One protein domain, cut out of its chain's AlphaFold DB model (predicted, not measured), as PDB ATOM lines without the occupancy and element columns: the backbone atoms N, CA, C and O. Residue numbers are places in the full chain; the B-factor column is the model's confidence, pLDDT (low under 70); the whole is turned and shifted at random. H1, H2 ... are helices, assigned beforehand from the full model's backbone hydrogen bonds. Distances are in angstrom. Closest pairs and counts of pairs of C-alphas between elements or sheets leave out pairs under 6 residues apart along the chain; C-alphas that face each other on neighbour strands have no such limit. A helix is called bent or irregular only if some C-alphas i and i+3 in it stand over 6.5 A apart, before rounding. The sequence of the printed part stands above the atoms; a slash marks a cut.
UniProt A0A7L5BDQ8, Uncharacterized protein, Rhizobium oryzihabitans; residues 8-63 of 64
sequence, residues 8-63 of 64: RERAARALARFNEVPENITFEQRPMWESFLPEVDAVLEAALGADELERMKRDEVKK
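What this domain is: This is residues 8 to 63 of the 64 residues of an uncharacterized protein of Rhizobium oryzihabitans (UniProt A0A7L5BDQ8). A long, kinked helix, H2, forms the backbone of the model; H3 folds back from its last end to make a V with it, and H1 packs steeply across the part of H2 nearer its first residue. H1 and H2 are joined by a long loop, residues 19 to 31, at the end of the model away from the corner between H2 and H3. The printed part has 56 residues with three named helices, in the order H1, H2, H3, and no named strand; the class is all helix. It is only just compact, close to loose, with a radius of gyration of the C-alphas of 11.7 A, and spans 31 by 23 by 15 A.

How they stand to each other: H2, residues 32 to 48, is irregular: C-alphas 35 and 38 are 7.2 A apart, and it has a kink of 43 degrees near residue 39. H1, residues 8 to 18, touches H2, and their closest C-alphas, those of Arg 13 and Trp 33, are 5.1 A apart. Their lines stand at a steep tilt of 68 degrees, only just short of about perpendicular, and they run opposite ways. H3, residues 50 to 61, touches H2 with residues 52 to 53 alone, and H2 touches H3 with residues 41 to 45 alone; their closest C-alphas, those of Glu 45 and Leu 53, are 5.8 A apart. H2 and H3 form a helical hairpin, opposite ways at 37 degrees, a tilt that is only just steep. H1 and H3 are close but not clearly touching, about perpendicular at 82 degrees, with the closest C-alphas, those of Arg 8 and Met 56, 7.8 A apart. In H1 and H3 every O i to N i+4 pair is within hydrogen-bond range; in H2 it is 9 of 13.

Where its parts are: H2 has C-alpha 32 at (-4.350, 20.724, -39.689) and C-alpha 48 at (-19.888, 33.166, -54.100), 24.6 A apart. H1 begins with C-alpha 8 at (-9.344, 27.919, -50.089) and measures 15.1 A from first to last C-alpha. H3 measures 16.7 A and ends with C-alpha 61 at (-6.103, 20.904, -58.813).

The domain as a whole: The two C-alphas farthest apart, those of Ile 25 and Asp 51, are 31.5 A apart. The printed part has no cut. The link from H1 to H2 is long, with 13 residues; within it residues 26 to 27 pair with residues 30 to 31, antiparallel. The link from H2 to H3 is tight, with 1 residue, Gly 49. The mean pLDDT of the printed part is 90.7, and residues 62 to 63 are under 70.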
ATOM      1  N   ARG A   8      -8.767  28.887 -51.040       92.81
ATOM      2  CA  ARG A   8      -9.344  27.919 -50.089       92.81
ATOM      3  C   ARG A   8      -8.351  27.575 -48.991       92.81
ATOM      4  O   ARG A   8      -8.680  27.682 -47.816       92.81
ATOM      5  N   GLU A   9      -7.102  27.289 -49.354       92.94
ATOM      6  CA  GLU A   9      -6.043  27.045 -48.368       92.94
ATOM      7  C   GLU A   9      -5.818  28.257 -47.450       92.94
ATOM      8  O   GLU A   9      -5.669  28.119 -46.237       92.94
ATOM      9  N   ARG A  10      -5.812  29.473 -48.005       92.25
ATOM     10  CA  ARG A  10      -5.625  30.696 -47.215       92.25
ATOM     11  C   ARG A  10      -6.750  30.895 -46.202       92.25
ATOM     12  O   ARG A  10      -6.472  31.269 -45.065       92.25
ATOM     13  N   ALA A  11      -7.993  30.647 -46.612       93.75
ATOM     14  CA  ALA A  11      -9.151  30.706 -45.732       93.75
ATOM     15  C   ALA A  11      -9.084  29.618 -44.650       93.75
ATOM     16  O   ALA A  11      -9.300  29.911 -43.478       93.75
ATOM     17  N   ALA A  12      -8.680  28.401 -45.010       94.75
ATOM     18  CA  ALA A  12      -8.565  27.287 -44.075       94.75
ATOM     19  C   ALA A  12      -7.473  27.522 -43.017       94.75
ATOM     20  O   ALA A  12      -7.694  27.316 -41.826       94.75
ATOM     21  N   ARG A  13      -6.316  28.070 -43.419       93.81
ATOM     22  CA  ARG A  13      -5.268  28.519 -42.484       93.81
ATOM     23  C   ARG A  13      -5.756  29.648 -41.573       93.81
ATOM     24  O   ARG A  13      -5.421  29.667 -40.392       93.81
ATOM     25  N   ALA A  14      -6.548  30.587 -42.098       94.00
ATOM     26  CA  ALA A  14      -7.147  31.641 -41.284       94.00
ATOM     27  C   ALA A  14      -8.135  31.069 -40.255       94.00
ATOM     28  O   ALA A  14      -8.122  31.508 -39.106       94.00
ATOM     29  N   LEU A  15      -8.921  30.055 -40.631       93.94
ATOM     30  CA  LEU A  15      -9.843  29.379 -39.720       93.94
ATOM     31  C   LEU A  15      -9.098  28.579 -38.643       93.94
ATOM     32  O   LEU A  15      -9.472  28.646 -37.475       93.94
ATOM     33  N   ALA A  16      -7.992  27.915 -38.987       92.69
ATOM     34  CA  ALA A  16      -7.130  27.262 -38.000       92.69
ATOM     35  C   ALA A  16      -6.610  28.262 -36.950       92.69
ATOM     36  O   ALA A  16      -6.756  28.028 -35.752       92.69
ATOM     37  N   ARG A  17      -6.100  29.426 -37.389       92.50
ATOM     38  CA  ARG A  17      -5.654  30.509 -36.488       92.50
ATOM     39  C   ARG A  17      -6.782  31.059 -35.625       92.50
ATOM     40  O   ARG A  17      -6.550  31.351 -34.458       92.50
ATOM     41  N   PHE A  18      -7.975  31.220 -36.198       94.31
ATOM     42  CA  PHE A  18      -9.155  31.678 -35.467       94.31
ATOM     43  C   PHE A  18      -9.537  30.713 -34.336       94.31
ATOM     44  O   PHE A  18      -9.904  31.162 -33.259       94.31
ATOM     45  N   ASN A  19      -9.384  29.406 -34.557       93.12
ATOM     46  CA  ASN A  19      -9.605  28.368 -33.548       93.12
ATOM     47  C   ASN A  19      -8.384  28.130 -32.638       93.12
ATOM     48  O   ASN A  19      -8.344  27.136 -31.919       93.12
ATOM     49  N   GLU A  20      -7.370  29.001 -32.694       93.00
ATOM     50  CA  GLU A  20      -6.128  28.894 -31.916       93.00
ATOM     51  C   GLU A  20      -5.355  27.581 -32.152       93.00
ATOM     52  O   GLU A  20      -4.522  27.172 -31.341       93.00
ATOM     53  N   VAL A  21      -5.583  26.930 -33.299       91.44
ATOM     54  CA  VAL A  21      -4.893  25.696 -33.681       91.44
ATOM     55  C   VAL A  21      -3.754  26.015 -34.656       91.44
ATOM     56  O   VAL A  21      -3.955  26.729 -35.645       91.44
ATOM     57  N   PRO A  22      -2.541  25.475 -34.443       89.25
ATOM     58  CA  PRO A  22      -1.456  25.604 -35.408       89.25
ATOM     59  C   PRO A  22      -1.848  25.067 -36.796       89.25
ATOM     60  O   PRO A  22      -2.216  23.911 -36.944       89.25
ATOM     61  N   GLU A  23      -1.708  25.874 -37.847       84.75
ATOM     62  CA  GLU A  23      -2.153  25.492 -39.200       84.75
ATOM     63  C   GLU A  23      -1.334  24.353 -39.844       84.75
ATOM     64  O   GLU A  23      -1.852  23.616 -40.678       84.75
ATOM     65  N   ASN A  24      -0.054  24.206 -39.472       88.12
ATOM     66  CA  ASN A  24       0.890  23.270 -40.106       88.12
ATOM     67  C   ASN A  24       1.195  22.023 -39.257       88.12
ATOM     68  O   ASN A  24       2.074  21.250 -39.641       88.12
ATOM     69  N   ILE A  25       0.546  21.826 -38.101       89.06
ATOM     70  CA  ILE A  25       0.730  20.566 -37.361       89.06
ATOM     71  C   ILE A  25       0.105  19.424 -38.150       89.06
ATOM     72  O   ILE A  25      -0.881  19.614 -38.860       89.06
ATOM     73  N   THR A  26       0.689  18.237 -38.031       88.38
ATOM     74  CA  THR A  26       0.133  17.041 -38.652       88.38
ATOM     75  C   THR A  26      -1.041  16.531 -37.822       88.38
ATOM     76  O   THR A  26      -0.878  16.200 -36.650       88.38
ATOM     77  N   PHE A  27      -2.203  16.429 -38.450       84.94
ATOM     78  CA  PHE A  27      -3.409  15.794 -37.943       84.94
ATOM     79  C   PHE A  27      -3.894  14.808 -39.012       84.94
ATOM     80  O   PHE A  27      -3.970  15.154 -40.185       84.94
ATOM     81  N   GLU A  28      -4.122  13.543 -38.648       84.12
ATOM     82  CA  GLU A  28      -4.563  12.502 -39.601       84.12
ATOM     83  C   GLU A  28      -3.685  12.379 -40.869       84.12
ATOM     84  O   GLU A  28      -4.179  12.242 -41.985       84.12
ATOM     85  N   GLN A  29      -2.355  12.424 -40.706       89.19
ATOM     86  CA  GLN A  29      -1.367  12.394 -41.806       89.19
ATOM     87  C   GLN A  29      -1.411  13.606 -42.759       89.19
ATOM     88  O   GLN A  29      -0.718  13.607 -43.775       89.19
ATOM     89  N   ARG A  30      -2.175  14.654 -42.433       88.88
ATOM     90  CA  ARG A  30      -2.300  15.881 -43.230       88.88
ATOM     91  C   ARG A  30      -2.049  17.125 -42.376       88.88
ATOM     92  O   ARG A  30      -2.074  17.046 -41.151       88.88
ATOM     93  N   PRO A  31      -1.741  18.284 -42.968       90.38
ATOM     94  CA  PRO A  31      -1.732  19.546 -42.244       90.38
ATOM     95  C   PRO A  31      -3.108  19.858 -41.644       90.38
ATOM     96  O   PRO A  31      -4.125  19.718 -42.317       90.38
ATOM     97  N   MET A  32      -3.128  20.366 -40.415       91.19
ATOM     98  CA  MET A  32      -4.350  20.724 -39.689       91.19
ATOM     99  C   MET A  32      -5.283  21.657 -40.469       91.19
ATOM    100  O   MET A  32      -6.500  21.553 -40.350       91.19
ATOM    101  N   TRP A  33      -4.740  22.573 -41.279       93.06
ATOM    102  CA  TRP A  33      -5.575  23.462 -42.086       93.06
ATOM    103  C   TRP A  33      -6.508  22.694 -43.039       93.06
ATOM    104  O   TRP A  33      -7.595  23.184 -43.317       93.06
ATOM    105  N   GLU A  34      -6.149  21.492 -43.509       93.31
ATOM    106  CA  GLU A  34      -7.007  20.710 -44.411       93.31
ATOM    107  C   GLU A  34      -8.318  20.272 -43.747       93.31
ATOM    108  O   GLU A  34      -9.340  20.173 -44.425       93.31
ATOM    109  N   SER A  35      -8.322  20.076 -42.425       93.44
ATOM    110  CA  SER A  35      -9.524  19.711 -41.663       93.44
ATOM    111  C   SER A  35     -10.603  20.794 -41.690       93.44
ATOM    112  O   SER A  35     -11.759  20.483 -41.445       93.44
ATOM    113  N   PHE A  36     -10.234  22.033 -42.025       94.12
ATOM    114  CA  PHE A  36     -11.129  23.189 -42.107       94.12
ATOM    115  C   PHE A  36     -11.642  23.471 -43.530       94.12
ATOM    116  O   PHE A  36     -12.370  24.441 -43.755       94.12
ATOM    117  N   LEU A  37     -11.238  22.669 -44.525       94.19
ATOM    118  CA  LEU A  37     -11.722  22.811 -45.901       94.19
ATOM    119  C   LEU A  37     -13.247  22.658 -46.044       94.19
ATOM    120  O   LEU A  37     -13.804  23.406 -46.847       94.19
ATOM    121  N   PRO A  38     -13.945  21.761 -45.315       95.06
ATOM    122  CA  PRO A  38     -15.402  21.653 -45.400       95.06
ATOM    123  C   PRO A  38     -16.130  22.939 -44.987       95.06
ATOM    124  O   PRO A  38     -17.041  23.380 -45.682       95.06
ATOM    125  N   GLU A  39     -15.711  23.577 -43.895       95.62
ATOM    126  CA  GLU A  39     -16.284  24.833 -43.408       95.62
ATOM    127  C   GLU A  39     -15.994  25.985 -44.370       95.62
ATOM    128  O   GLU A  39     -16.874  26.793 -44.667       95.62
ATOM    129  N   VAL A  40     -14.770  26.042 -44.898       95.81
ATOM    130  CA  VAL A  40     -14.391  27.015 -45.928       95.81
ATOM    131  C   VAL A  40     -15.228  26.829 -47.187       95.81
ATOM    132  O   VAL A  40     -15.710  27.815 -47.736       95.81
ATOM    133  N   ASP A  41     -15.430  25.590 -47.631       95.50
ATOM    134  CA  ASP A  41     -16.263  25.284 -48.789       95.50
ATOM    135  C   ASP A  41     -17.708  25.737 -48.558       95.50
ATOM    136  O   ASP A  41     -18.260  26.411 -49.422       95.50
ATOM    137  N   ALA A  42     -18.293  25.465 -47.387       96.62
ATOM    138  CA  ALA A  42     -19.650  25.907 -47.054       96.62
ATOM    139  C   ALA A  42     -19.786  27.441 -47.088       96.62
ATOM    140  O   ALA A  42     -20.744  27.979 -47.643       96.62
ATOM    141  N   VAL A  43     -18.812  28.161 -46.523       95.50
ATOM    142  CA  VAL A  43     -18.818  29.633 -46.507       95.50
ATOM    143  C   VAL A  43     -18.606  30.208 -47.908       95.50
ATOM    144  O   VAL A  43     -19.289  31.159 -48.285       95.50
ATOM    145  N   LEU A  44     -17.679  29.650 -48.690       94.19
ATOM    146  CA  LEU A  44     -17.415  30.107 -50.055       94.19
ATOM    147  C   LEU A  44     -18.584  29.806 -50.990       94.19
ATOM    148  O   LEU A  44     -18.925  30.661 -51.804       94.19
ATOM    149  N   GLU A  45     -19.228  28.647 -50.852       95.31
ATOM    150  CA  GLU A  45     -20.453  28.318 -51.580       95.31
ATOM    151  C   GLU A  45     -21.567  29.314 -51.245       95.31
ATOM    152  O   GLU A  45     -22.193  29.861 -52.149       95.31
ATOM    153  N   ALA A  46     -21.769  29.623 -49.959       96.19
ATOM    154  CA  ALA A  46     -22.786  30.579 -49.531       96.19
ATOM    155  C   ALA A  46     -22.496  32.019 -50.000       96.19
ATOM    156  O   ALA A  46     -23.424  32.769 -50.297       96.19
ATOM    157  N   ALA A  47     -21.222  32.418 -50.058       95.75
ATOM    158  CA  ALA A  47     -20.814  33.779 -50.405       95.75
ATOM    159  C   ALA A  47     -20.701  34.028 -51.917       95.75
ATOM    160  O   ALA A  47     -20.979  35.136 -52.374       95.75
ATOM    161  N   LEU A  48     -20.245  33.030 -52.681       94.38
ATOM    162  CA  LEU A  48     -19.888  33.166 -54.100       94.38
ATOM    163  C   LEU A  48     -20.762  32.319 -55.035       94.38
ATOM    164  O   LEU A  48     -20.761  32.555 -56.241       94.38
ATOM    165  N   GLY A  49     -21.507  31.352 -54.494       94.50
ATOM    166  CA  GLY A  49     -22.245  30.352 -55.259       94.50
ATOM    167  C   GLY A  49     -21.407  29.119 -55.610       94.50
ATOM    168  O   GLY A  49     -20.172  29.145 -55.619       94.50
ATOM    169  N   ALA A  50     -22.102  28.021 -55.922       92.19
ATOM    170  CA  ALA A  50     -21.489  26.727 -56.222       92.19
ATOM    171  C   ALA A  50     -20.569  26.773 -57.458       92.19
ATOM    172  O   ALA A  50     -19.458  26.250 -57.402       92.19
ATOM    173  N   ASP A  51     -20.976  27.455 -58.537       93.88
ATOM    174  CA  ASP A  51     -20.195  27.544 -59.781       93.88
ATOM    175  C   ASP A  51     -18.800  28.158 -59.572       93.88
ATOM    176  O   ASP A  51     -17.797  27.657 -60.092       93.88
ATOM    177  N   GLU A  52     -18.712  29.237 -58.790       92.88
ATOM    178  CA  GLU A  52     -17.435  29.908 -58.538       92.88
ATOM    179  C   GLU A  52     -16.561  29.092 -57.574       92.88
ATOM    180  O   GLU A  52     -15.348  28.988 -57.779       92.88
ATOM    181  N   LEU A  53     -17.156  28.425 -56.576       92.31
ATOM    182  CA  LEU A  53     -16.428  27.484 -55.721       92.31
ATOM    183  C   LEU A  53     -15.846  26.315 -56.533       92.31
ATOM    184  O   LEU A  53     -14.679  25.956 -56.355       92.31
ATOM    185  N   GLU A  54     -16.621  25.730 -57.445       92.69
ATOM    186  CA  GLU A  54     -16.147  24.656 -58.322       92.69
ATOM    187  C   GLU A  54     -15.002  25.113 -59.230       92.69
ATOM    188  O   GLU A  54     -14.021  24.382 -59.425       92.69
ATOM    189  N   ARG A  55     -15.077  26.340 -59.756       91.75
ATOM    190  CA  ARG A  55     -13.981  26.937 -60.521       91.75
ATOM    191  C   ARG A  55     -12.713  27.062 -59.675       91.75
ATOM    192  O   ARG A  55     -11.645  26.657 -60.136       91.75
ATOM    193  N   MET A  56     -12.827  27.552 -58.438       89.44
ATOM    194  CA  MET A  56     -11.691  27.656 -57.514       89.44
ATOM    195  C   MET A  56     -11.063  26.286 -57.227       89.44
ATOM    196  O   MET A  56      -9.845  26.144 -57.337       89.44
ATOM    197  N   LYS A  57     -11.884  25.266 -56.937       89.44
ATOM    198  CA  LYS A  57     -11.430  23.878 -56.727       89.44
ATOM    199  C   LYS A  57     -10.667  23.345 -57.943       89.44
ATOM    200  O   LYS A  57      -9.615  22.725 -57.805       89.44
ATOM    201  N   ARG A  58     -11.166  23.613 -59.153       89.69
ATOM    202  CA  ARG A  58     -10.528  23.187 -60.408       89.69
ATOM    203  C   ARG A  58      -9.179  23.865 -60.642       89.69
ATOM    204  O   ARG A  58      -8.240  23.206 -61.090       89.69
ATOM    205  N   ASP A  59      -9.078  25.161 -60.368       85.56
ATOM    206  CA  ASP A  59      -7.839  25.923 -60.549       85.56
ATOM    207  C   ASP A  59      -6.759  25.536 -59.528       85.56
ATOM    208  O   ASP A  59      -5.569  25.631 -59.830       85.56
ATOM    209  N   GLU A  60      -7.157  25.061 -58.345       82.19
ATOM    210  CA  GLU A  60      -6.257  24.472 -57.347       82.19
ATOM    211  C   GLU A  60      -5.686  23.127 -57.798       82.19
ATOM    212  O   GLU A  60      -4.471  22.940 -57.751       82.19
ATOM    213  N   VAL A  61      -6.530  22.224 -58.308       74.50
ATOM    214  CA  VAL A  61      -6.103  20.904 -58.813       74.50
ATOM    215  C   VAL A  61      -5.152  21.028 -60.004       74.50
ATOM    216  O   VAL A  61      -4.247  20.220 -60.153       74.50
ATOM    217  N   LYS A  62      -5.313  22.051 -60.851       68.75
ATOM    218  CA  LYS A  62      -4.393  22.313 -61.974       68.75
ATOM    219  C   LYS A  62      -3.027  22.863 -61.550       68.75
ATOM    220  O   LYS A  62      -2.139  22.957 -62.395       68.75
ATOM    221  N   LYS A  63      -2.889  23.322 -60.302       58.59
ATOM    222  CA  LYS A  63      -1.676  23.969 -59.777       58.59
ATOM    223  C   LYS A  63      -0.859  23.082 -58.833       58.59
ATOM    224  O   LYS A  63       0.292  23.441 -58.587       58.59
TER     225      LYS A  63